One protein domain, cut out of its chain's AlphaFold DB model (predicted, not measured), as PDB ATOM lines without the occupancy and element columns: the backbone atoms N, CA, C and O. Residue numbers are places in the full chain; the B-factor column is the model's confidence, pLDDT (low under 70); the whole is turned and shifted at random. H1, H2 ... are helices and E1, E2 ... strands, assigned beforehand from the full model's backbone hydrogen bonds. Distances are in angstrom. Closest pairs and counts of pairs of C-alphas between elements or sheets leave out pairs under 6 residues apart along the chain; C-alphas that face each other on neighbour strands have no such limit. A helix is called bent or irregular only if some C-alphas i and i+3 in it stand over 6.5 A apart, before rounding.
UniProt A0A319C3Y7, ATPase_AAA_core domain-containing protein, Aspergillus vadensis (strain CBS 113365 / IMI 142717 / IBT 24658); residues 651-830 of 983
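Overview. This is residues 651 to 830 of the 983 residues of the protein "ATPase_AAA_core domain-containing protein" of Aspergillus vadensis (strain CBS 113365 / IMI 142717 / IBT 24658) (UniProt A0A319C3Y7). A twisted sheet of five parallel strands makes the core of a three-layer slab, helices on both faces of a sheet: H1 and H6 cover one face, H2 and H3 the other. The small hairpin E3 and E4 packs on H2 and H3, while H4 lies far out at one end, beyond H5. The 180 printed residues hold, in order, H1 E1 H2 E2 H3 E3 E4 E5 H4 H5 E6 H6 E7, and the large sheet runs E1 E2 E5 E7 E6. The class is mixed, helices and strands; the whole is compact, with a radius of gyration of the C-alphas of 16.1 A and spans of 50 by 42 by 25 A.

Along the chain. Find C-alpha 651 at (-13.433, 22.537, -56.538); from there H1 runs 21.1 A to residue 665. Next come E1, residues 675 to 682, 23.5 A; H2, 689 to 704, 23.0 A; and E2, 707 to 714, 21.3 A. Then read H3, 728 to 736; E3, 739 to 742; E4, 745 to 748; E5, 753 to 757; H4, 773 to 776; H5, 781 to 785; and E6, 790 to 793. H6, 799 to 810, covers 16.8 A, and E7, 818 to 823, ends at C-alpha 823, (-25.786, 16.858, -50.896). H3 and H6 are irregular, but only just: C-alphas 730 and 733 are 6.9 A apart, C-alphas 800 and 803 6.7 A.

Arrangement. Look across the sheet for N 679 and O 710 of E1 and E2, 2.9 A; N 755 and O 711 of E5 and E2, 2.8 A; N 820 and O 754 of E7 and E5, 2.8 A; and N 823 and O 792 of E7 and E6, 2.9 A. E1, H2, E2 and E6, H6, E7 are strand-helix-strand units, parallel neighbour strands with a helix between, and E5, H4 H5, E6 is a split one, with E7 between its strands; the three crossovers are right-handed. H1, height 6.0 A, and H2, height 10.0 A, are on opposite faces, both along the strands; the closest C-alphas of H2 and E2 are those of Val 699 and Pro 709, 6.2 A. H6 is on the sheet at a height of 9.2 A. H3 touches H5, closest at C-alphas 732 and 784, 6.1 A. H4 is close to H5 but not clearly touching, closest at C-alphas 773 and 781, 6.7 A. In the hairpin E3 and E4, antiparallel, N 740 and O 747 are 2.9 A apart. Every O i to N i+4 pair is within hydrogen-bond range in H1, H2 and H5; H6 has 6 of 8, H3 2 of 5 beside 4 of 6 O i to N i+3 pairs, and H4 is too short for one.

Size, cuts and confidence. The C-alphas farthest apart, of Pro 668 and Asp 722, are 51.1 A from each other. The printed part has no cut; the links E2 to H3 and E5 to H4 are long. Mean pLDDT of the printed part is 80.9, with 29 residues under 70, among them 666 to 673, 794 to 800 and 826 to 830.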
ATOM      1  N   TRP A 651     -14.729  21.963 -56.920       75.62
ATOM      2  CA  TRP A 651     -13.433  22.537 -56.538       75.62
ATOM      3  C   TRP A 651     -13.532  23.387 -55.268       75.62
ATOM      4  O   TRP A 651     -12.616  23.384 -54.439       75.62
ATOM      5  N   ARG A 652     -14.656  24.084 -55.076       76.81
ATOM      6  CA  ARG A 652     -14.954  24.811 -53.838       76.81
ATOM      7  C   ARG A 652     -15.167  23.868 -52.654       76.81
ATOM      8  O   ARG A 652     -14.639  24.164 -51.581       76.81
ATOM      9  N   SER A 653     -15.840  22.725 -52.846       76.44
ATOM     10  CA  SER A 653     -15.939  21.667 -51.824       76.44
ATOM     11  C   SER A 653     -14.555  21.177 -51.388       76.44
ATOM     12  O   SER A 653     -14.212  21.260 -50.208       76.44
ATOM     13  N   GLU A 654     -13.742  20.707 -52.341       82.81
ATOM     14  CA  GLU A 654     -12.405  20.150 -52.089       82.81
ATOM     15  C   GLU A 654     -11.521  21.138 -51.318       82.81
ATOM     16  O   GLU A 654     -10.906  20.787 -50.305       82.81
ATOM     17  N   LYS A 655     -11.518  22.407 -51.746       83.00
ATOM     18  CA  LYS A 655     -10.744  23.472 -51.104       83.00
ATOM     19  C   LYS A 655     -11.199  23.750 -49.670       83.00
ATOM     20  O   LYS A 655     -10.350  23.938 -48.799       83.00
ATOM     21  N   HIS A 656     -12.508  23.773 -49.407       81.31
ATOM     22  CA  HIS A 656     -13.044  23.990 -48.060       81.31
ATOM     23  C   HIS A 656     -12.727  22.824 -47.114       81.31
ATOM     24  O   HIS A 656     -12.232  23.059 -46.012       81.31
ATOM     25  N   PHE A 657     -12.958  21.575 -47.535       82.88
ATOM     26  CA  PHE A 657     -12.678  20.404 -46.697       82.88
ATOM     27  C   PHE A 657     -11.186  20.245 -46.393       82.88
ATOM     28  O   PHE A 657     -10.828  19.957 -45.250       82.88
ATOM     29  N   THR A 658     -10.319  20.489 -47.378       82.75
ATOM     30  CA  THR A 658      -8.861  20.461 -47.180       82.75
ATOM     31  C   THR A 658      -8.428  21.538 -46.181       82.75
ATOM     32  O   THR A 658      -7.767  21.222 -45.194       82.75
ATOM     33  N   ALA A 659      -8.886  22.788 -46.350       82.81
ATOM     34  CA  ALA A 659      -8.551  23.886 -45.439       82.81
ATOM     35  C   ALA A 659      -9.029  23.643 -43.993       82.81
ATOM     36  O   ALA A 659      -8.272  23.896 -43.054       82.81
ATOM     37  N   LEU A 660     -10.247  23.113 -43.816       82.00
ATOM     38  CA  LEU A 660     -10.804  22.753 -42.506       82.00
ATOM     39  C   LEU A 660      -9.947  21.687 -41.807       82.00
ATOM     40  O   LEU A 660      -9.623  21.816 -40.627       82.00
ATOM     41  N   LEU A 661      -9.544  20.638 -42.528       81.44
ATOM     42  CA  LEU A 661      -8.724  19.563 -41.968       81.44
ATOM     43  C   LEU A 661      -7.288  20.022 -41.661       81.44
ATOM     44  O   LEU A 661      -6.745  19.646 -40.619       81.44
ATOM     45  N   ASP A 662      -6.705  20.889 -42.492       79.94
ATOM     46  CA  ASP A 662      -5.411  21.531 -42.225       79.94
ATOM     47  C   ASP A 662      -5.456  22.468 -41.010       79.94
ATOM     48  O   ASP A 662      -4.484  22.577 -40.262       79.94
ATOM     49  N   GLU A 663      -6.565  23.173 -40.779       79.81
ATOM     50  CA  GLU A 663      -6.786  23.945 -39.550       79.81
ATOM     51  C   GLU A 663      -6.890  23.026 -38.321       79.81
ATOM     52  O   GLU A 663      -6.156  23.208 -37.347       79.81
ATOM     53  N   MET A 664      -7.702  21.966 -38.391       75.94
ATOM     54  CA  MET A 664      -7.843  20.981 -37.309       75.94
ATOM     55  C   MET A 664      -6.536  20.238 -36.980       75.94
ATOM     56  O   MET A 664      -6.334  19.814 -35.838       75.94
ATOM     57  N   ASN A 665      -5.634  20.086 -37.954       72.81
ATOM     58  CA  ASN A 665      -4.300  19.515 -37.762       72.81
ATOM     59  C   ASN A 665      -3.299  20.473 -37.093       72.81
ATOM     60  O   ASN A 665      -2.319  19.995 -36.526       72.81
ATOM     61  N   ARG A 666      -3.545  21.792 -37.100       69.50
ATOM     62  CA  ARG A 666      -2.680  22.825 -36.486       69.50
ATOM     63  C   ARG A 666      -3.010  23.137 -35.016       69.50
ATOM     64  O   ARG A 666      -2.428  24.048 -34.435       69.50
ATOM     65  N   ASN A 667      -3.936  22.396 -34.409       65.38
ATOM     66  CA  ASN A 667      -4.382  22.604 -33.028       65.38
ATOM     67  C   ASN A 667      -3.260  22.267 -32.000       65.38
ATOM     68  O   ASN A 667      -2.736  21.151 -32.066       65.38
ATOM     69  N   PRO A 668      -2.900  23.164 -31.048       54.31
ATOM     70  CA  PRO A 668      -1.733  23.003 -30.161       54.31
ATOM     71  C   PRO A 668      -1.674  21.729 -29.300       54.31
ATOM     72  O   PRO A 668      -0.584  21.309 -28.925       54.31
ATOM     73  N   ASP A 669      -2.812  21.089 -29.014       60.53
ATOM     74  CA  ASP A 669      -2.891  19.870 -28.188       60.53
ATOM     75  C   ASP A 669      -2.448  18.575 -28.917       60.53
ATOM     76  O   ASP A 669      -2.673  17.466 -28.422       60.53
ATOM     77  N   ARG A 670      -1.861  18.666 -30.121       61.62
ATOM     78  CA  ARG A 670      -1.417  17.510 -30.923       61.62
ATOM     79  C   ARG A 670       0.076  17.587 -31.248       61.62
ATOM     80  O   ARG A 670       0.547  18.559 -31.823       61.62
ATOM     81  N   THR A 671       0.811  16.513 -30.959       55.00
ATOM     82  CA  THR A 671       2.269  16.426 -31.185       55.00
ATOM     83  C   THR A 671       2.676  16.186 -32.645       55.00
ATOM     84  O   THR A 671       3.831  16.416 -32.991       55.00
ATOM     85  N   SER A 672       1.761  15.733 -33.506       62.22
ATOM     86  CA  SER A 672       1.834  15.841 -34.975       62.22
ATOM     87  C   SER A 672       0.497  15.423 -35.613       62.22
ATOM     88  O   SER A 672      -0.194  14.541 -35.102       62.22
ATOM     89  N   GLY A 673       0.108  16.078 -36.711       66.25
ATOM     90  CA  GLY A 673      -1.044  15.700 -37.544       66.25
ATOM     91  C   GLY A 673      -0.608  14.946 -38.811       66.25
ATOM     92  O   GLY A 673       0.531  15.122 -39.244       66.25
ATOM     93  N   PRO A 674      -1.472  14.111 -39.419       74.19
ATOM     94  CA  PRO A 674      -1.146  13.413 -40.662       74.19
ATOM     95  C   PRO A 674      -1.072  14.381 -41.850       74.19
ATOM     96  O   PRO A 674      -1.899  15.285 -41.972       74.19
ATOM     97  N   THR A 675      -0.128  14.152 -42.764       83.38
ATOM     98  CA  THR A 675      -0.063  14.861 -44.051       83.38
ATOM     99  C   THR A 675      -1.277  14.497 -44.906       83.38
ATOM    100  O   THR A 675      -1.527  13.316 -45.139       83.38
ATOM    101  N   LEU A 676      -2.030  15.493 -45.371       86.75
ATOM    102  CA  LEU A 676      -3.207  15.289 -46.218       86.75
ATOM    103  C   LEU A 676      -2.809  15.161 -47.697       86.75
ATOM    104  O   LEU A 676      -1.790  15.702 -48.127       86.75
ATOM    105  N   THR A 677      -3.619  14.448 -48.474       90.25
ATOM    106  CA  THR A 677      -3.492  14.305 -49.935       90.25
ATOM    107  C   THR A 677      -4.892  14.148 -50.524       90.25
ATOM    108  O   THR A 677      -5.707  13.442 -49.925       90.25
ATOM    109  N   SER A 678      -5.220  14.817 -51.634       90.00
ATOM    110  CA  SER A 678      -6.539  14.695 -52.270       90.00
ATOM    111  C   SER A 678      -6.500  13.791 -53.504       90.00
ATOM    112  O   SER A 678      -5.577  13.830 -54.316       90.00
ATOM    113  N   ILE A 679      -7.523  12.946 -53.629       91.19
ATOM    114  CA  ILE A 679      -7.773  12.062 -54.768       91.19
ATOM    115  C   ILE A 679      -9.191  12.370 -55.245       91.19
ATOM    116  O   ILE A 679     -10.127  12.356 -54.451       91.19
ATOM    117  N   ASN A 680      -9.361  12.648 -56.533       89.38
ATOM    118  CA  ASN A 680     -10.657  12.986 -57.118       89.38
ATOM    119  C   ASN A 680     -11.026  11.938 -58.171       89.38
ATOM    120  O   ASN A 680     -10.222  11.665 -59.061       89.38
ATOM    121  N   LEU A 681     -12.237  11.388 -58.087       87.94
ATOM    122  CA  LEU A 681     -12.797  10.464 -59.070       87.94
ATOM    123  C   LEU A 681     -14.203  10.926 -59.453       87.94
ATOM    124  O   LEU A 681     -15.081  11.016 -58.596       87.94
ATOM    125  N   ASP A 682     -14.424  11.193 -60.738       83.81
ATOM    126  CA  ASP A 682     -15.753  11.480 -61.270       83.81
ATOM    127  C   ASP A 682     -16.443  10.179 -61.689       83.81
ATOM    128  O   ASP A 682     -16.094   9.567 -62.696       83.81
ATOM    129  N   ILE A 683     -17.432   9.748 -60.908       85.94
ATOM    130  CA  ILE A 683     -18.175   8.503 -61.125       85.94
ATOM    131  C   ILE A 683     -19.018   8.556 -62.409       85.94
ATOM    132  O   ILE A 683     -19.294   7.509 -62.993       85.94
ATOM    133  N   SER A 684     -19.345   9.748 -62.922       74.00
ATOM    134  CA  SER A 684     -19.989   9.895 -64.236       74.00
ATOM    135  C   SER A 684     -19.030   9.662 -65.413       74.00
ATOM    136  O   SER A 684     -19.481   9.501 -66.549       74.00
ATOM    137  N   GLU A 685     -17.717   9.614 -65.160       74.94
ATOM    138  CA  GLU A 685     -16.671   9.282 -66.135       74.94
ATOM    139  C   GLU A 685     -16.095   7.864 -65.935       74.94
ATOM    140  O   GLU A 685     -15.233   7.438 -66.704       74.94
ATOM    141  N   VAL A 686     -16.598   7.105 -64.951       76.81
ATOM    142  CA  VAL A 686     -16.246   5.695 -64.709       76.81
ATOM    143  C   VAL A 686     -17.199   4.778 -65.477       76.81
ATOM    144  O   VAL A 686     -18.420   4.893 -65.372       76.81
ATOM    145  N   TYR A 687     -16.652   3.823 -66.234       66.00
ATOM    146  CA  TYR A 687     -17.445   2.941 -67.107       66.00
ATOM    147  C   TYR A 687     -17.402   1.471 -66.687       66.00
ATOM    148  O   TYR A 687     -18.266   0.691 -67.117       66.00
ATOM    149  N   GLN A 688     -16.391   1.091 -65.902       79.31
ATOM    150  CA  GLN A 688     -16.121  -0.270 -65.455       79.31
ATOM    151  C   GLN A 688     -15.669  -0.266 -63.987       79.31
ATOM    152  O   GLN A 688     -15.103   0.701 -63.488       79.31
ATOM    153  N   TYR A 689     -15.884  -1.375 -63.276       81.38
ATOM    154  CA  TYR A 689     -15.452  -1.491 -61.876       81.38
ATOM    155  C   TYR A 689     -13.916  -1.448 -61.713       81.38
ATOM    156  O   TYR A 689     -13.427  -1.154 -60.626       81.38
ATOM    157  N   SER A 690     -13.144  -1.701 -62.781       80.69
ATOM    158  CA  SER A 690     -11.682  -1.530 -62.816       80.69
ATOM    159  C   SER A 690     -11.237  -0.144 -62.370       80.69
ATOM    160  O   SER A 690     -10.415  -0.042 -61.469       80.69
ATOM    161  N   ASP A 691     -11.831   0.908 -62.924       79.19
ATOM    162  CA  ASP A 691     -11.345   2.281 -62.748       79.19
ATOM    163  C   ASP A 691     -11.561   2.749 -61.285       79.19
ATOM    164  O   ASP A 691     -10.766   3.492 -60.698       79.19
ATOM    165  N   LEU A 692     -12.603   2.211 -60.639       87.50
ATOM    166  CA  LEU A 692     -12.857   2.375 -59.208       87.50
ATOM    167  C   LEU A 692     -11.864   1.573 -58.333       87.50
ATOM    168  O   LEU A 692     -11.414   2.080 -57.303       87.50
ATOM    169  N   LYS A 693     -11.464   0.357 -58.738       88.69
ATOM    170  CA  LYS A 693     -10.404  -0.420 -58.054       88.69
ATOM    171  C   LYS A 693      -9.027   0.234 -58.172       88.69
ATOM    172  O   LYS A 693      -8.271   0.218 -57.201       88.69
ATOM    173  N   ASP A 694      -8.710   0.832 -59.318       85.88
ATOM    174  CA  ASP A 694      -7.460   1.572 -59.524       85.88
ATOM    175  C   ASP A 694      -7.383   2.760 -58.552       85.88
ATOM    176  O   ASP A 694      -6.363   2.977 -57.895       85.88
ATOM    177  N   THR A 695      -8.511   3.447 -58.344       90.31
ATOM    178  CA  THR A 695      -8.636   4.512 -57.338       90.31
ATOM    179  C   THR A 695      -8.443   3.981 -55.910       90.31
ATOM    180  O   THR A 695      -7.686   4.568 -55.136       90.31
ATOM    181  N   PHE A 696      -9.042   2.842 -55.537       93.06
ATOM    182  CA  PHE A 696      -8.789   2.230 -54.219       93.06
ATOM    183  C   PHE A 696      -7.327   1.773 -54.040       93.06
ATOM    184  O   PHE A 696      -6.787   1.855 -52.934       93.06
ATOM    185  N   SER A 697      -6.663   1.347 -55.116       88.25
ATOM    186  CA  SER A 697      -5.232   1.009 -55.118       88.25
ATOM    187  C   SER A 697      -4.356   2.250 -54.913       88.25
ATOM    188  O   SER A 697      -3.404   2.218 -54.131       88.25
ATOM    189  N   GLN A 698      -4.712   3.378 -55.539       89.75
ATOM    190  CA  GLN A 698      -4.056   4.668 -55.316       89.75
ATOM    191  C   GLN A 698      -4.190   5.129 -53.856       89.75
ATOM    192  O   GLN A 698      -3.199   5.536 -53.250       89.75
ATOM    193  N   VAL A 699      -5.383   5.003 -53.260       91.50
ATOM    194  CA  VAL A 699      -5.631   5.306 -51.835       91.50
ATOM    195  C   VAL A 699      -4.704   4.490 -50.927       91.50
ATOM    196  O   VAL A 699      -4.083   5.052 -50.025       91.50
ATOM    197  N   GLN A 700      -4.557   3.188 -51.188       89.81
ATOM    198  CA  GLN A 700      -3.660   2.317 -50.422       89.81
ATOM    199  C   GLN A 700      -2.185   2.745 -50.558       89.81
ATOM    200  O   GLN A 700      -1.469   2.801 -49.557       89.81
ATOM    201  N   SER A 701      -1.736   3.100 -51.768       86.81
ATOM    202  CA  SER A 701      -0.375   3.603 -52.024       86.81
ATOM    203  C   SER A 701      -0.068   4.884 -51.234       86.81
ATOM    204  O   SER A 701       0.969   4.994 -50.575       86.81
ATOM    205  N   GLU A 702      -1.005   5.835 -51.214       90.31
ATOM    206  CA  GLU A 702      -0.861   7.082 -50.459       90.31
ATOM    207  C   GLU A 702      -0.818   6.835 -48.936       90.31
ATOM    208  O   GLU A 702       0.004   7.445 -48.243       90.31
ATOM    209  N   ILE A 703      -1.610   5.888 -48.414       88.75
ATOM    210  CA  ILE A 703      -1.568   5.467 -46.997       88.75
ATOM    211  C   ILE A 703      -0.214   4.840 -46.641       88.75
ATOM    212  O   ILE A 703       0.370   5.183 -45.611       88.75
ATOM    213  N   LEU A 704       0.329   3.972 -47.503       87.00
ATOM    214  CA  LEU A 704       1.663   3.383 -47.325       87.00
ATOM    215  C   LEU A 704       2.782   4.440 -47.349       87.00
ATOM    216  O   LEU A 704       3.817   4.245 -46.715       87.00
ATOM    217  N   SER A 705       2.562   5.581 -48.011       85.50
ATOM    218  CA  SER A 705       3.471   6.738 -47.982       85.50
ATOM    219  C   SER A 705       3.367   7.604 -46.709       85.50
ATOM    220  O   SER A 705       4.077   8.602 -46.585       85.50
ATOM    221  N   GLY A 706       2.502   7.235 -45.756       83.81
ATOM    222  CA  GLY A 706       2.303   7.942 -44.484       83.81
ATOM    223  C   GLY A 706       1.322   9.119 -44.543       83.81
ATOM    224  O   GLY A 706       1.265   9.911 -43.599       83.81
ATOM    225  N   ARG A 707       0.553   9.253 -45.631       88.06
ATOM    226  CA  ARG A 707      -0.442  10.320 -45.823       88.06
ATOM    227  C   ARG A 707      -1.849   9.839 -45.458       88.06
ATOM    228  O   ARG A 707      -2.118   8.643 -45.419       88.06
ATOM    229  N   LEU A 708      -2.758  10.780 -45.209       89.94
ATOM    230  CA  LEU A 708      -4.192  10.538 -45.033       89.94
ATOM    231  C   LEU A 708      -4.946  10.991 -46.298       89.94
ATOM    232  O   LEU A 708      -5.056  12.202 -46.515       89.94
ATOM    233  N   PRO A 709      -5.473  10.067 -47.125       93.44
ATOM    234  CA  PRO A 709      -6.191  10.431 -48.342       93.44
ATOM    235  C   PRO A 709      -7.576  11.017 -48.072       93.44
ATOM    236  O   PRO A 709      -8.361  10.466 -47.296       93.44
ATOM    237  N   LEU A 710      -7.876  12.103 -48.778       93.50
ATOM    238  CA  LEU A 710      -9.189  12.721 -48.920       93.50
ATOM    239  C   LEU A 710      -9.707  12.370 -50.319       93.50
ATOM    240  O   LEU A 710      -9.200  12.879 -51.315       93.50
ATOM    241  N   VAL A 711     -10.664  11.452 -50.401       94.75
ATOM    242  CA  VAL A 711     -11.146  10.877 -51.661       94.75
ATOM    243  C   VAL A 711     -12.507  11.465 -51.995       94.75
ATOM    244  O   VAL A 711     -13.471  11.224 -51.273       94.75
ATOM    245  N   PHE A 712     -12.591  12.227 -53.079       93.12
ATOM    246  CA  PHE A 712     -13.814  12.866 -53.550       93.12
ATOM    247  C   PHE A 712     -14.410  12.053 -54.700       93.12
ATOM    248  O   PHE A 712     -13.898  12.071 -55.821       93.12
ATOM    249  N   PHE A 713     -15.496  11.338 -54.414       94.00
ATOM    250  CA  PHE A 713     -16.332  10.660 -55.399       94.00
ATOM    251  C   PHE A 713     -17.371  11.657 -55.922       94.00
ATOM    252  O   PHE A 713     -18.431  11.845 -55.321       94.00
ATOM    253  N   ARG A 714     -17.035  12.338 -57.019       89.94
ATOM    254  CA  ARG A 714     -17.884  13.330 -57.693       89.94
ATOM    255  C   ARG A 714     -18.939  12.619 -58.540       89.94
ATOM    256  O   ARG A 714     -18.650  11.571 -59.113       89.94
ATOM    257  N   ASN A 715     -20.156  13.164 -58.602       86.50
ATOM    258  CA  ASN A 715     -21.306  12.548 -59.277       86.50
ATOM    259  C   ASN A 715     -21.566  11.093 -58.813       86.50
ATOM    260  O   ASN A 715     -21.922  10.238 -59.626       86.50
ATOM    261  N   PHE A 716     -21.344  10.774 -57.526       90.81
ATOM    262  CA  PHE A 716     -21.433   9.393 -57.000       90.81
ATOM    263  C   PHE A 716     -22.815   8.741 -57.190       90.81
ATOM    264  O   PHE A 716     -22.947   7.519 -57.176       90.81
ATOM    265  N   ASP A 717     -23.827   9.584 -57.358       88.19
ATOM    266  CA  ASP A 717     -25.229   9.305 -57.623       88.19
ATOM    267  C   ASP A 717     -25.541   9.109 -59.121       88.19
ATOM    268  O   ASP A 717     -26.692   9.205 -59.547       88.19
ATOM    269  N   SER A 718     -24.516   8.817 -59.924       84.00
ATOM    270  CA  SER A 718     -24.661   8.378 -61.313       84.00
ATOM    271  C   SER A 718     -25.187   6.941 -61.415       84.00
ATOM    272  O   SER A 718     -25.004   6.105 -60.525       84.00
ATOM    273  N   ASP A 719     -25.799   6.635 -62.555       84.75
ATOM    274  CA  ASP A 719     -26.294   5.299 -62.889       84.75
ATOM    275  C   ASP A 719     -25.146   4.358 -63.299       84.75
ATOM    276  O   ASP A 719     -24.105   4.803 -63.793       84.75
ATOM    277  N   PHE A 720     -25.332   3.045 -63.125       81.19
ATOM    278  CA  PHE A 720     -24.382   2.030 -63.592       81.19
ATOM    279  C   PHE A 720     -25.053   1.094 -64.602       81.19
ATOM    280  O   PHE A 720     -25.867   0.240 -64.246       81.19
ATOM    281  N   GLY A 721     -24.712   1.260 -65.882       76.94
ATOM    282  CA  GLY A 721     -25.457   0.620 -66.968       76.94
ATOM    283  C   GLY A 721     -26.887   1.158 -67.014       76.94
ATOM    284  O   GLY A 721     -27.077   2.371 -67.025       76.94
ATOM    285  N   ASP A 722     -27.871   0.260 -67.006       71.25
ATOM    286  CA  ASP A 722     -29.296   0.613 -66.936       71.25
ATOM    287  C   ASP A 722     -29.832   0.684 -65.485       71.25
ATOM    288  O   ASP A 722     -31.004   0.995 -65.271       71.25
ATOM    289  N   GLU A 723     -29.006   0.391 -64.468       77.12
ATOM    290  CA  GLU A 723     -29.424   0.439 -63.062       77.12
ATOM    291  C   GLU A 723     -29.202   1.829 -62.455       77.12
ATOM    292  O   GLU A 723     -28.063   2.273 -62.248       77.12
ATOM    293  N   LYS A 724     -30.311   2.493 -62.102       81.31
ATOM    294  CA  LYS A 724     -30.267   3.781 -61.406       81.31
ATOM    295  C   LYS A 724     -29.530   3.670 -60.080       81.31
ATOM    296  O   LYS A 724     -29.806   2.746 -59.318       81.31
ATOM    297  N   LEU A 725     -28.636   4.614 -59.781       84.88
ATOM    298  CA  LEU A 725     -27.794   4.580 -58.570       84.88
ATOM    299  C   LEU A 725     -26.989   3.266 -58.390       84.88
ATOM    300  O   LEU A 725     -26.551   2.946 -57.282       84.88
ATOM    301  N   GLY A 726     -26.766   2.481 -59.453       87.19
ATOM    302  CA  GLY A 726     -26.146   1.152 -59.351       87.19
ATOM    303  C   GLY A 726     -24.725   1.154 -58.762       87.19
ATOM    304  O   GLY A 726     -24.304   0.161 -58.160       87.19
ATOM    305  N   TRP A 727     -24.011   2.285 -58.837       90.44
ATOM    306  CA  TRP A 727     -22.687   2.466 -58.232       90.44
ATOM    307  C   TRP A 727     -22.665   2.319 -56.703       90.44
ATOM    308  O   TRP A 727     -21.667   1.843 -56.157       90.44
ATOM    309  N   LEU A 728     -23.761   2.642 -56.002       92.56
ATOM    310  CA  LEU A 728     -23.812   2.639 -54.531       92.56
ATOM    311  C   LEU A 728     -23.434   1.282 -53.915       92.56
ATOM    312  O   LEU A 728     -22.770   1.233 -52.876       92.56
ATOM    313  N   LYS A 729     -23.782   0.179 -54.590       90.38
ATOM    314  CA  LYS A 729     -23.441  -1.201 -54.198       90.38
ATOM    315  C   LYS A 729     -21.938  -1.416 -54.019       90.38
ATOM    316  O   LYS A 729     -21.522  -2.122 -53.100       90.38
ATOM    317  N   TYR A 730     -21.133  -0.819 -54.893       91.12
ATOM    318  CA  TYR A 730     -19.687  -1.030 -54.954       91.12
ATOM    319  C   TYR A 730     -18.933  -0.272 -53.856       91.12
ATOM    320  O   TYR A 730     -17.815  -0.655 -53.514       91.12
ATOM    321  N   PHE A 731     -19.558   0.741 -53.246       93.88
ATOM    322  CA  PHE A 731     -19.012   1.451 -52.089       93.88
ATOM    323  C   PHE A 731     -19.307   0.760 -50.750       93.88
ATOM    324  O   PHE A 731     -18.578   0.983 -49.787       93.88
ATOM    325  N   LEU A 732     -20.318  -0.116 -50.657       92.62
ATOM    326  CA  LEU A 732     -20.783  -0.654 -49.368       92.62
ATOM    327  C   LEU A 732     -19.691  -1.387 -48.570       92.62
ATOM    328  O   LEU A 732     -19.560  -1.145 -47.372       92.62
ATOM    329  N   ALA A 733     -18.906  -2.257 -49.214       90.00
ATOM    330  CA  ALA A 733     -17.789  -2.958 -48.571       90.00
ATOM    331  C   ALA A 733     -16.613  -2.009 -48.230       90.00
ATOM    332  O   ALA A 733     -16.199  -1.999 -47.067       90.00
ATOM    333  N   PRO A 734     -16.156  -1.121 -49.141       93.25
ATOM    334  CA  PRO A 734     -15.214  -0.049 -48.813       93.25
ATOM    335  C   PRO A 734     -15.602   0.785 -47.583       93.25
ATOM    336  O   PRO A 734     -14.753   1.057 -46.736       93.25
ATOM    337  N   MET A 735     -16.880   1.155 -47.448       92.94
ATOM    338  CA  MET A 735     -17.394   1.956 -46.328       92.94
ATOM    339  C   MET A 735     -17.555   1.143 -45.030       92.94
ATOM    340  O   MET A 735     -17.307   1.659 -43.940       92.94
ATOM    341  N   GLN A 736     -18.006  -0.114 -45.120       86.56
ATOM    342  CA  GLN A 736     -18.320  -0.960 -43.960       86.56
ATOM    343  C   GLN A 736     -17.089  -1.649 -43.378       86.56
ATOM    344  O   GLN A 736     -16.864  -1.655 -42.163       86.56
ATOM    345  N   ASP A 737     -16.326  -2.284 -44.259       87.44
ATOM    346  CA  ASP A 737     -15.281  -3.241 -43.926       87.44
ATOM    347  C   ASP A 737     -13.890  -2.642 -44.114       87.44
ATOM    348  O   ASP A 737     -12.946  -3.096 -43.474       87.44
ATOM    349  N   GLY A 738     -13.781  -1.547 -44.873       88.50
ATOM    350  CA  GLY A 738     -12.491  -0.980 -45.256       88.50
ATOM    351  C   GLY A 738     -11.751  -1.878 -46.244       88.50
ATOM    352  O   GLY A 738     -10.528  -1.824 -46.306       88.50
ATOM    353  N   GLU A 739     -12.486  -2.706 -46.988       91.06
ATOM    354  CA  GLU A 739     -11.985  -3.686 -47.952       91.06
ATOM    355  C   GLU A 739     -12.759  -3.554 -49.272       91.06
ATOM    356  O   GLU A 739     -13.953  -3.251 -49.272       91.06
ATOM    357  N   TYR A 740     -12.102  -3.825 -50.398       90.19
ATOM    358  CA  TYR A 740     -12.746  -3.999 -51.704       90.19
ATOM    359  C   TYR A 740     -12.364  -5.354 -52.312       90.19
ATOM    360  O   TYR A 740     -11.463  -6.030 -51.815       90.19
ATOM    361  N   LEU A 741     -13.063  -5.775 -53.369       83.69
ATOM    362  CA  LEU A 741     -12.766  -7.022 -54.073       83.69
ATOM    363  C   LEU A 741     -11.989  -6.745 -55.360       83.69
ATOM    364  O   LEU A 741     -12.497  -6.075 -56.256       83.69
ATOM    365  N   ASP A 742     -10.807  -7.341 -55.487       82.31
ATOM    366  CA  ASP A 742     -10.101  -7.458 -56.760       82.31
ATOM    367  C   ASP A 742      -9.908  -8.933 -57.116       82.31
ATOM    368  O   ASP A 742      -9.333  -9.693 -56.345       82.31
ATOM    369  N   ASN A 743     -10.427  -9.361 -58.271       79.50
ATOM    370  CA  ASN A 743     -10.319 -10.741 -58.768       79.50
ATOM    371  C   ASN A 743     -10.661 -11.817 -57.708       79.50
ATOM    372  O   ASN A 743      -9.972 -12.826 -57.571       79.50
ATOM    373  N   SER A 744     -11.737 -11.584 -56.944       77.44
ATOM    374  CA  SER A 744     -12.204 -12.405 -55.806       77.44
ATOM    375  C   SER A 744     -11.300 -12.427 -54.560       77.44
ATOM    376  O   SER A 744     -11.634 -13.093 -53.580       77.44
ATOM    377  N   VAL A 745     -10.204 -11.665 -54.540       84.00
ATOM    378  CA  VAL A 745      -9.373 -11.399 -53.354       84.00
ATOM    379  C   VAL A 745      -9.901 -10.156 -52.636       84.00
ATOM    380  O   VAL A 745     -10.359  -9.209 -53.275       84.00
ATOM    381  N   ARG A 746      -9.857 -10.148 -51.299       85.44
ATOM    382  CA  ARG A 746     -10.189  -8.963 -50.495       85.44
ATOM    383  C   ARG A 746      -8.943  -8.116 -50.261       85.44
ATOM    384  O   ARG A 746      -7.973  -8.599 -49.680       85.44
ATOM    385  N   CYS A 747      -8.996  -6.859 -50.682       86.44
ATOM    386  CA  CYS A 747      -7.901  -5.905 -50.578       86.44
ATOM    387  C   CYS A 747      -8.243  -4.819 -49.540       86.44
ATOM    388  O   CYS A 747      -9.251  -4.127 -49.710       86.44
ATOM    389  N   PRO A 748      -7.442  -4.642 -48.471       88.75
ATOM    390  CA  PRO A 748      -7.697  -3.627 -47.452       88.75
ATOM    391  C   PRO A 748      -7.344  -2.224 -47.961       88.75
ATOM    392  O   PRO A 748      -6.274  -2.008 -48.523       88.75
ATOM    393  N   ILE A 749      -8.223  -1.257 -47.717       89.19
ATOM    394  CA  ILE A 749      -8.039   0.160 -48.059       89.19
ATOM    395  C   ILE A 749      -7.247   0.866 -46.956       89.19
ATOM    396  O   ILE A 749      -6.246   1.517 -47.233       89.19
ATOM    397  N   GLY A 750      -7.679   0.714 -45.700       86.06
ATOM    398  CA  GLY A 750      -7.113   1.416 -44.546       86.06
ATOM    399  C   GLY A 750      -7.798   2.754 -44.230       86.06
ATOM    400  O   GLY A 750      -8.972   2.975 -44.534       86.06
ATOM    401  N   ARG A 751      -7.070   3.643 -43.545       89.50
ATOM    402  CA  ARG A 751      -7.579   4.915 -43.005       89.50
ATOM    403  C   ARG A 751      -7.575   6.030 -44.066       89.50
ATOM    404  O   ARG A 751      -6.522   6.567 -44.389       89.50
ATOM    405  N   ALA A 752      -8.757   6.403 -44.554       93.00
ATOM    406  CA  ALA A 752      -8.997   7.488 -45.516       93.00
ATOM    407  C   ALA A 752     -10.286   8.258 -45.160       93.00
ATOM    408  O   ALA A 752     -11.079   7.794 -44.342       93.00
ATOM    409  N   ILE A 753     -10.545   9.407 -45.784       93.00
ATOM    410  CA  ILE A 753     -11.841  10.101 -45.696       93.00
ATOM    411  C   ILE A 753     -12.470  10.111 -47.088       93.00
ATOM    412  O   ILE A 753     -11.841  10.557 -48.039       93.00
ATOM    413  N   PHE A 754     -13.691   9.596 -47.212       95.69
ATOM    414  CA  PHE A 754     -14.461   9.534 -48.450       95.69
ATOM    415  C   PHE A 754     -15.554  10.605 -48.435       95.69
ATOM    416  O   PHE A 754     -16.412  10.605 -47.550       95.69
ATOM    417  N   PHE A 755     -15.542  11.481 -49.432       93.19
ATOM    418  CA  PHE A 755     -16.570  12.476 -49.703       93.19
ATOM    419  C   PHE A 755     -17.385  12.026 -50.916       93.19
ATOM    420  O   PHE A 755     -16.844  11.860 -52.005       93.19
ATOM    421  N   PHE A 756     -18.683  11.814 -50.724       94.12
ATOM    422  CA  PHE A 756     -19.622  11.435 -51.776       94.12
ATOM    423  C   PHE A 756     -20.375  12.681 -52.234       94.12
ATOM    424  O   PHE A 756     -21.302  13.124 -51.560       94.12
ATOM    425  N   GLU A 757     -19.932  13.285 -53.336       90.00
ATOM    426  CA  GLU A 757     -20.449  14.564 -53.815       90.00
ATOM    427  C   GLU A 757     -21.526  14.381 -54.879       90.00
ATOM    428  O   GLU A 757     -21.242  13.974 -56.008       90.00
ATOM    429  N   GLN A 758     -22.763  14.719 -54.516       87.50
ATOM    430  CA  GLN A 758     -23.921  14.649 -55.400       87.50
ATOM    431  C   GLN A 758     -23.717  15.515 -56.649       87.50
ATOM    432  O   GLN A 758     -23.226  16.648 -56.551       87.50
ATOM    433  N   GLY A 759     -24.129  14.994 -57.802       80.31
ATOM    434  CA  GLY A 759     -24.101  15.700 -59.081       80.31
ATOM    435  C   GLY A 759     -25.355  15.553 -59.946       80.31
ATOM    436  O   GLY A 759     -25.485  16.266 -60.940       80.31
ATOM    437  N   THR A 760     -26.293  14.681 -59.569       77.94
ATOM    438  CA  THR A 760     -27.588  14.497 -60.240       77.94
ATOM    439  C   THR A 760     -28.748  14.883 -59.321       77.94
ATOM    440  O   THR A 760     -28.563  15.159 -58.135       77.94
ATOM    441  N   ASP A 761     -29.971  14.896 -59.850       77.81
ATOM    442  CA  ASP A 761     -31.177  15.183 -59.071       77.81
ATOM    443  C   ASP A 761     -31.585  14.050 -58.109       77.81
ATOM    444  O   ASP A 761     -32.464  14.254 -57.271       77.81
ATOM    445  N   HIS A 762     -30.942  12.876 -58.176       82.12
ATOM    446  CA  HIS A 762     -31.349  11.690 -57.422       82.12
ATOM    447  C   HIS A 762     -31.384  11.893 -55.898       82.12
ATOM    448  O   HIS A 762     -32.266  11.331 -55.258       82.12
ATOM    449  N   PHE A 763     -30.479  12.692 -55.313       81.69
ATOM    450  CA  PHE A 763     -30.448  12.999 -53.870       81.69
ATOM    451  C   PHE A 763     -31.022  14.388 -53.507       81.69
ATOM    452  O   PHE A 763     -30.814  14.874 -52.393       81.69
ATOM    453  N   ASN A 764     -31.773  15.040 -54.404       82.62
ATOM    454  CA  ASN A 764     -32.345  16.362 -54.131       82.62
ATOM    455  C   ASN A 764     -33.248  16.370 -52.888       82.62
ATOM    456  O   ASN A 764     -34.121  15.523 -52.712       82.62
ATOM    457  N   GLY A 765     -33.045  17.365 -52.021       70.31
ATOM    458  CA  GLY A 765     -33.772  17.505 -50.756       70.31
ATOM    459  C   GLY A 765     -33.315  16.562 -49.635       70.31
ATOM    460  O   GLY A 765     -33.761  16.726 -48.499       70.31
ATOM    461  N   PHE A 766     -32.410  15.612 -49.884       78.75
ATOM    462  CA  PHE A 766     -31.860  14.756 -48.832       78.75
ATOM    463  C   PHE A 766     -30.957  15.566 -47.872       78.75
ATOM    464  O   PHE A 766     -30.180  16.407 -48.331       78.75
ATOM    465  N   PRO A 767     -31.000  15.341 -46.540       71.62
ATOM    466  CA  PRO A 767     -31.786  14.339 -45.806       71.62
ATOM    467  C   PRO A 767     -33.142  14.817 -45.253       71.62
ATOM    468  O   PRO A 767     -33.749  14.106 -44.458       71.62
ATOM    469  N   GLU A 768     -33.618  16.010 -45.619       71.56
ATOM    470  CA  GLU A 768     -34.888  16.564 -45.112       71.56
ATOM    471  C   GLU A 768     -36.112  15.943 -45.785       71.56
ATOM    472  O   GLU A 768     -37.138  15.719 -45.144       71.56
ATOM    473  N   VAL A 769     -35.986  15.634 -47.075       72.88
ATOM    474  CA  VAL A 769     -36.936  14.821 -47.827       72.88
ATOM    475  C   VAL A 769     -36.502  13.362 -47.713       72.88
ATOM    476  O   VAL A 769     -35.363  13.006 -48.026       72.88
ATOM    477  N   GLY A 770     -37.410  12.509 -47.238       60.31
ATOM    478  CA  GLY A 770     -37.168  11.072 -47.155       60.31
ATOM    479  C   GLY A 770     -37.027  10.452 -48.544       60.31
ATOM    480  O   GLY A 770     -37.848  10.703 -49.423       60.31
ATOM    481  N   PHE A 771     -36.010   9.612 -48.732       68.00
ATOM    482  CA  PHE A 771     -35.841   8.843 -49.965       68.00
ATOM    483  C   PHE A 771     -36.952   7.805 -50.114       68.00
ATOM    484  O   PHE A 771     -37.118   6.948 -49.243       68.00
ATOM    485  N   ASN A 772     -37.638   7.808 -51.256       69.44
ATOM    486  CA  ASN A 772     -38.469   6.679 -51.641       69.44
ATOM    487  C   ASN A 772     -37.575   5.555 -52.188       69.44
ATOM    488  O   ASN A 772     -37.109   5.604 -53.326       69.44
ATOM    489  N   SER A 773     -37.302   4.528 -51.378       65.00
ATOM    490  CA  SER A 773     -36.450   3.411 -51.806       65.00
ATOM    491  C   SER A 773     -37.082   2.523 -52.885       65.00
ATOM    492  O   SER A 773     -36.378   1.691 -53.457       65.00
ATOM    493  N   GLU A 774     -38.376   2.679 -53.176       69.94
ATOM    494  CA  GLU A 774     -39.053   1.949 -54.256       69.94
ATOM    495  C   GLU A 774     -38.667   2.469 -55.652       69.94
ATOM    496  O   GLU A 774     -38.632   1.681 -56.595       69.94
ATOM    497  N   ASP A 775     -38.272   3.742 -55.782       66.75
ATOM    498  CA  ASP A 775     -37.883   4.357 -57.067       66.75
ATOM    499  C   ASP A 775     -36.501   3.895 -57.580       66.75
ATOM    500  O   ASP A 775     -36.133   4.143 -58.735       66.75
ATOM    501  N   PHE A 776     -35.741   3.204 -56.721       75.94
ATOM    502  CA  PHE A 776     -34.358   2.766 -56.937       75.94
ATOM    503  C   PHE A 776     -34.156   1.304 -56.498       75.94
ATOM    504  O   PHE A 776     -33.233   0.975 -55.742       75.94
ATOM    505  N   GLN A 777     -35.048   0.409 -56.942       72.88
ATOM    506  CA  GLN A 777     -34.929  -1.027 -56.661       72.88
ATOM    507  C   GLN A 777     -33.555  -1.565 -57.081       72.88
ATOM    508  O   GLN A 777     -33.040  -1.244 -58.146       72.88
ATOM    509  N   GLY A 778     -32.956  -2.393 -56.224       77.75
ATOM    510  CA  GLY A 778     -31.617  -2.947 -56.437       77.75
ATOM    511  C   GLY A 778     -30.484  -2.069 -55.901       77.75
ATOM    512  O   GLY A 778     -29.581  -2.614 -55.268       77.75
ATOM    513  N   ALA A 779     -30.563  -0.740 -56.019       81.31
ATOM    514  CA  ALA A 779     -29.454   0.199 -55.786       81.31
ATOM    515  C   ALA A 779     -28.880   0.264 -54.355       81.31
ATOM    516  O   ALA A 779     -27.855   0.901 -54.135       81.31
ATOM    517  N   LYS A 780     -29.508  -0.379 -53.361       87.56
ATOM    518  CA  LYS A 780     -29.022  -0.405 -51.964       87.56
ATOM    519  C   LYS A 780     -28.868   0.997 -51.337       87.56
ATOM    520  O   LYS A 780     -27.988   1.222 -50.509       87.56
ATOM    521  N   VAL A 781     -29.769   1.931 -51.659       85.94
ATOM    522  CA  VAL A 781     -29.747   3.302 -51.103       85.94
ATOM    523  C   VAL A 781     -29.805   3.338 -49.561       85.94
ATOM    524  O   VAL A 781     -28.957   4.009 -48.973       85.94
ATOM    525  N   PRO A 782     -30.699   2.600 -48.859       84.88
ATOM    526  CA  PRO A 782     -30.742   2.630 -47.388       84.88
ATOM    527  C   PRO A 782     -29.459   2.069 -46.756       84.88
ATOM    528  O   PRO A 782     -28.921   2.621 -45.797       84.88
ATOM    529  N   ASP A 783     -28.936   0.997 -47.353       87.56
ATOM    530  CA  ASP A 783     -27.657   0.377 -47.024       87.56
ATOM    531  C   ASP A 783     -26.489   1.373 -47.149       87.56
ATOM    532  O   ASP A 783     -25.652   1.443 -46.248       87.56
ATOM    533  N   PHE A 784     -26.430   2.153 -48.230       91.62
ATOM    534  CA  PHE A 784     -25.408   3.182 -48.444       91.62
ATOM    535  C   PHE A 784     -25.535   4.328 -47.431       91.62
ATOM    536  O   PHE A 784     -24.577   4.643 -46.723       91.62
ATOM    537  N   VAL A 785     -26.737   4.895 -47.290       89.19
ATOM    538  CA  VAL A 785     -27.019   6.006 -46.367       89.19
ATOM    539  C   VAL A 785     -26.677   5.638 -44.920       89.19
ATOM    540  O   VAL A 785     -26.053   6.435 -44.222       89.19
ATOM    541  N   SER A 786     -26.986   4.411 -44.480       87.56
ATOM    542  CA  SER A 786     -26.676   3.937 -43.118       87.56
ATOM    543  C   SER A 786     -25.176   3.875 -42.781       87.56
ATOM    544  O   SER A 786     -24.809   3.786 -41.606       87.56
ATOM    545  N   ARG A 787     -24.302   3.927 -43.797       90.56
ATOM    546  CA  ARG A 787     -22.838   3.871 -43.663       90.56
ATOM    547  C   ARG A 787     -22.177   5.253 -43.682       90.56
ATOM    548  O   ARG A 787     -20.993   5.359 -43.362       90.56
ATOM    549  N   LEU A 788     -22.925   6.313 -43.993       90.31
ATOM    550  CA  LEU A 788     -22.453   7.688 -43.850       90.31
ATOM    551  C   LEU A 788     -22.319   8.050 -42.361       90.31
ATOM    552  O   LEU A 788     -23.169   7.726 -41.532       90.31
ATOM    553  N   ARG A 789     -21.224   8.727 -42.008       86.31
ATOM    554  CA  ARG A 789     -20.907   9.186 -40.641       86.31
ATOM    555  C   ARG A 789     -21.072  10.692 -40.453       86.31
ATOM    556  O   ARG A 789     -20.907  11.187 -39.343       86.31
ATOM    557  N   GLY A 790     -21.426  11.399 -41.517       82.88
ATOM    558  CA  GLY A 790     -21.765  12.814 -41.527       82.88
ATOM    559  C   GLY A 790     -22.291  13.219 -42.899       82.88
ATOM    560  O   GLY A 790     -22.162  12.464 -43.867       82.88
ATOM    561  N   HIS A 791     -22.883  14.406 -42.985       85.50
ATOM    562  CA  HIS A 791     -23.275  15.005 -44.255       85.50
ATOM    563  C   HIS A 791     -23.106  16.528 -44.223       85.50
ATOM    564  O   HIS A 791     -23.027  17.115 -43.145       85.50
ATOM    565  N   VAL A 792     -23.051  17.149 -45.400       78.12
ATOM    566  CA  VAL A 792     -22.949  18.604 -45.600       78.12
ATOM    567  C   VAL A 792     -23.878  19.031 -46.732       78.12
ATOM    568  O   VAL A 792     -24.091  18.272 -47.679       78.12
ATOM    569  N   LYS A 793     -24.407  20.255 -46.633       72.19
ATOM    570  CA  LYS A 793     -25.123  20.945 -47.712       72.19
ATOM    571  C   LYS A 793     -24.256  22.040 -48.330       72.19
ATOM    572  O   LYS A 793     -23.357  22.556 -47.670       72.19
ATOM    573  N   HIS A 794     -24.544  22.418 -49.576       61.22
ATOM    574  CA  HIS A 794     -23.733  23.394 -50.320       61.22
ATOM    575  C   HIS A 794     -23.576  24.751 -49.603       61.22
ATOM    576  O   HIS A 794     -22.517  25.378 -49.706       61.22
ATOM    577  N   GLU A 795     -24.596  25.174 -48.849       55.31
ATOM    578  CA  GLU A 795     -24.579  26.401 -48.061       55.31
ATOM    579  C   GLU A 795     -24.772  26.137 -46.558       55.31
ATOM    580  O   GLU A 795     -25.771  25.565 -46.127       55.31
ATOM    581  N   ILE A 796     -23.821  26.676 -45.783       51.59
ATOM    582  CA  ILE A 796     -23.851  26.947 -44.336       51.59
ATOM    583  C   ILE A 796     -23.668  25.742 -43.378       51.59
ATOM    584  O   ILE A 796     -24.477  24.827 -43.279       51.59
ATOM    585  N   ASN A 797     -22.625  25.898 -42.548       57.03
ATOM    586  CA  ASN A 797     -22.262  25.168 -41.326       57.03
ATOM    587  C   ASN A 797     -21.644  23.749 -41.473       57.03
ATOM    588  O   ASN A 797     -22.327  22.743 -41.655       57.03
ATOM    589  N   TYR A 798     -20.318  23.683 -41.271       65.75
ATOM    590  CA  TYR A 798     -19.511  22.453 -41.195       65.75
ATOM    591  C   TYR A 798     -19.257  21.984 -39.740       65.75
ATOM    592  O   TYR A 798     -18.652  20.929 -39.535       65.75
ATOM    593  N   ASP A 799     -19.717  22.720 -38.722       64.44
ATOM    594  CA  ASP A 799     -19.469  22.460 -37.292       64.44
ATOM    595  C   ASP A 799     -19.993  21.078 -36.869       64.44
ATOM    596  O   ASP A 799     -19.385  20.391 -36.046       64.44
ATOM    597  N   TYR A 800     -21.084  20.619 -37.490       66.00
ATOM    598  CA  TYR A 800     -21.648  19.282 -37.276       66.00
ATOM    599  C   TYR A 800     -20.670  18.148 -37.630       66.00
ATOM    600  O   TYR A 800     -20.719  17.079 -37.014       66.00
ATOM    601  N   LEU A 801     -19.737  18.373 -38.565       76.25
ATOM    602  CA  LEU A 801     -18.661  17.427 -38.865       76.25
ATOM    603  C   LEU A 801     -17.467  17.545 -37.916       76.25
ATOM    604  O   LEU A 801     -16.732  16.568 -37.774       76.25
ATOM    605  N   TYR A 802     -17.258  18.691 -37.257       78.56
ATOM    606  CA  TYR A 802     -16.055  18.954 -36.458       78.56
ATOM    607  C   TYR A 802     -15.809  17.860 -35.411       78.56
ATOM    608  O   TYR A 802     -14.693  17.361 -35.280       78.56
ATOM    609  N   ASN A 803     -16.856  17.405 -34.717       78.38
ATOM    610  CA  ASN A 803     -16.742  16.331 -33.728       78.38
ATOM    611  C   ASN A 803     -16.357  14.980 -34.354       78.38
ATOM    612  O   ASN A 803     -15.505  14.275 -33.811       78.38
ATOM    613  N   VAL A 804     -16.936  14.638 -35.509       83.69
ATOM    614  CA  VAL A 804     -16.674  13.378 -36.226       83.69
ATOM    615  C   VAL A 804     -15.253  13.366 -36.796       83.69
ATOM    616  O   VAL A 804     -14.515  12.402 -36.597       83.69
ATOM    617  N   LEU A 805     -14.837  14.463 -37.435       84.25
ATOM    618  CA  LEU A 805     -13.490  14.644 -37.976       84.25
ATOM    619  C   LEU A 805     -12.435  14.683 -36.858       84.25
ATOM    620  O   LEU A 805     -11.399  14.031 -36.966       84.25
ATOM    621  N   ASN A 806     -12.697  15.373 -35.743       80.88
ATOM    622  CA  ASN A 806     -11.771  15.441 -34.607       80.88
ATOM    623  C   ASN A 806     -11.603  14.070 -33.934       80.88
ATOM    624  O   ASN A 806     -10.472  13.670 -33.652       80.88
ATOM    625  N   TRP A 807     -12.699  13.327 -33.734       84.19
ATOM    626  CA  TRP A 807     -12.661  11.939 -33.262       84.19
ATOM    627  C   TRP A 807     -11.851  11.047 -34.208       84.19
ATOM    628  O   TRP A 807     -10.922  10.369 -33.763       84.19
ATOM    629  N   TYR A 808     -12.151  11.089 -35.509       86.50
ATOM    630  CA  TYR A 808     -11.486  10.248 -36.501       86.50
ATOM    631  C   TYR A 808      -9.987  10.543 -36.585       86.50
ATOM    632  O   TYR A 808      -9.186   9.611 -36.621       86.50
ATOM    633  N   LEU A 809      -9.589  11.821 -36.535       81.25
ATOM    634  CA  LEU A 809      -8.185  12.248 -36.529       81.25
ATOM    635  C   LEU A 809      -7.445  11.867 -35.233       81.25
ATOM    636  O   LEU A 809      -6.288  11.454 -35.313       81.25
ATOM    637  N   LYS A 810      -8.092  11.956 -34.058       75.75
ATOM    638  CA  LYS A 810      -7.503  11.551 -32.763       75.75
ATOM    639  C   LYS A 810      -7.384  10.032 -32.595       75.75
ATOM    640  O   LYS A 810      -6.500   9.574 -31.875       75.75
ATOM    641  N   SER A 811      -8.266   9.250 -33.217       70.44
ATOM    642  CA  SER A 811      -8.289   7.799 -33.033       70.44
ATOM    643  C   SER A 811      -7.163   7.095 -33.797       70.44
ATOM    644  O   SER A 811      -7.179   7.028 -35.026       70.44
ATOM    645  N   GLN A 812      -6.201   6.527 -33.065       62.22
ATOM    646  CA  GLN A 812      -5.122   5.699 -33.624       62.22
ATOM    647  C   GLN A 812      -5.540   4.239 -33.886       62.22
ATOM    648  O   GLN A 812      -4.779   3.484 -34.480       62.22
ATOM    649  N   THR A 813      -6.740   3.826 -33.460       62.31
ATOM    650  CA  THR A 813      -7.231   2.437 -33.580       62.31
ATOM    651  C   THR A 813      -8.195   2.217 -34.749       62.31
ATOM    652  O   THR A 813      -8.617   1.087 -34.993       62.31
ATOM    653  N   VAL A 814      -8.563   3.271 -35.489       74.94
ATOM    654  CA  VAL A 814      -9.500   3.183 -36.620       74.94
ATOM    655  C   VAL A 814      -8.737   3.007 -37.933       74.94
ATOM    656  O   VAL A 814      -8.031   3.909 -38.376       74.94
ATOM    657  N   ASN A 815      -8.936   1.853 -38.577       78.75
ATOM    658  CA  ASN A 815      -8.293   1.467 -39.839       78.75
ATOM    659  C   ASN A 815      -9.297   1.280 -41.001       78.75
ATOM    660  O   ASN A 815      -9.115   0.418 -41.855       78.75
ATOM    661  N   LYS A 816     -10.399   2.039 -40.997       87.62
ATOM    662  CA  LYS A 816     -11.449   2.001 -42.034       87.62
ATOM    663  C   LYS A 816     -11.770   3.415 -42.534       87.62
ATOM    664  O   LYS A 816     -11.634   4.347 -41.731       87.62
ATOM    665  N   PRO A 817     -12.222   3.603 -43.788       92.31
ATOM    666  CA  PRO A 817     -12.571   4.919 -44.313       92.31
ATOM    667  C   PRO A 817     -13.715   5.605 -43.551       92.31
ATOM    668  O   PRO A 817     -14.718   4.979 -43.204       92.31
ATOM    669  N   LEU A 818     -13.596   6.914 -43.321       92.12
ATOM    670  CA  LEU A 818     -14.690   7.753 -42.830       92.12
ATOM    671  C   LEU A 818     -15.516   8.261 -44.013       92.12
ATOM    672  O   LEU A 818     -14.993   9.002 -44.832       92.12
ATOM    673  N   SER A 819     -16.800   7.910 -44.089       94.31
ATOM    674  CA  SER A 819     -17.667   8.297 -45.214       94.31
ATOM    675  C   SER A 819     -18.563   9.490 -44.884       94.31
ATOM    676  O   SER A 819     -19.266   9.470 -43.872       94.31
ATOM    677  N   ILE A 820     -18.562  10.512 -45.739       91.38
ATOM    678  CA  ILE A 820     -19.303  11.773 -45.594       91.38
ATOM    679  C   ILE A 820     -20.053  12.058 -46.900       91.38
ATOM    680  O   ILE A 820     -19.461  12.003 -47.975       91.38
ATOM    681  N   GLY A 821     -21.349  12.363 -46.822       89.00
ATOM    682  CA  GLY A 821     -22.147  12.764 -47.988       89.00
ATOM    683  C   GLY A 821     -22.171  14.283 -48.182       89.00
ATOM    684  O   GLY A 821     -22.286  15.026 -47.210       89.00
ATOM    685  N   VAL A 822     -22.086  14.757 -49.419       88.50
ATOM    686  CA  VAL A 822     -22.205  16.178 -49.770       88.50
ATOM    687  C   VAL A 822     -23.379  16.315 -50.732       88.50
ATOM    688  O   VAL A 822     -23.286  15.934 -51.900       88.50
ATOM    689  N   PHE A 823     -24.496  16.817 -50.210       85.75
ATOM    690  CA  PHE A 823     -25.786  16.858 -50.896       85.75
ATOM    691  C   PHE A 823     -26.160  18.293 -51.265       85.75
ATOM    692  O   PHE A 823     -25.868  19.244 -50.534       85.75
ATOM    693  N   ARG A 824     -26.796  18.470 -52.419       78.06
ATOM    694  CA  ARG A 824     -27.202  19.775 -52.952       78.06
ATOM    695  C   ARG A 824     -28.430  19.618 -53.846       78.06
ATOM    696  O   ARG A 824     -28.809  18.507 -54.193       78.06
ATOM    697  N   ASN A 825     -29.055  20.726 -54.219       75.12
ATOM    698  CA  ASN A 825     -30.148  20.692 -55.182       75.12
ATOM    699  C   ASN A 825     -29.556  20.792 -56.599       75.12
ATOM    700  O   ASN A 825     -29.112  21.859 -57.015       75.12
ATOM    701  N   CYS A 826     -29.471  19.669 -57.309       67.12
ATOM    702  CA  CYS A 826     -28.948  19.583 -58.674       67.12
ATOM    703  C   CYS A 826     -30.093  19.528 -59.690       67.12
ATOM    704  O   CYS A 826     -31.110  18.878 -59.455       67.12
ATOM    705  N   GLN A 827     -29.913  20.106 -60.879       60.50
ATOM    706  CA  GLN A 827     -30.706  19.665 -62.030       60.50
ATOM    707  C   GLN A 827     -30.157  18.345 -62.572       60.50
ATOM    708  O   GLN A 827     -28.957  18.089 -62.496       60.50
ATOM    709  N   ARG A 828     -31.036  17.520 -63.146       54.78
ATOM    710  CA  ARG A 828     -30.671  16.246 -63.769       54.78
ATOM    711  C   ARG A 828     -29.717  16.492 -64.946       54.78
ATOM    712  O   ARG A 828     -30.158  17.063 -65.947       54.78
ATOM    713  N   PRO A 829     -28.435  16.087 -64.883       51.72
ATOM    714  CA  PRO A 829     -27.567  16.189 -66.044       51.72
ATOM    715  C   PRO A 829     -28.106  15.269 -67.152       51.72
ATOM    716  O   PRO A 829     -28.615  14.183 -66.850       51.72
ATOM    717  N   PRO A 830     -27.993  15.648 -68.440       52.16
ATOM    718  CA  PRO A 830     -28.288  14.730 -69.530       52.16
ATOM    719  C   PRO A 830     -27.447  13.468 -69.354       52.16
ATOM    720  O   PRO A 830     -26.237  13.568 -69.131       52.16
TER     721      PRO A 830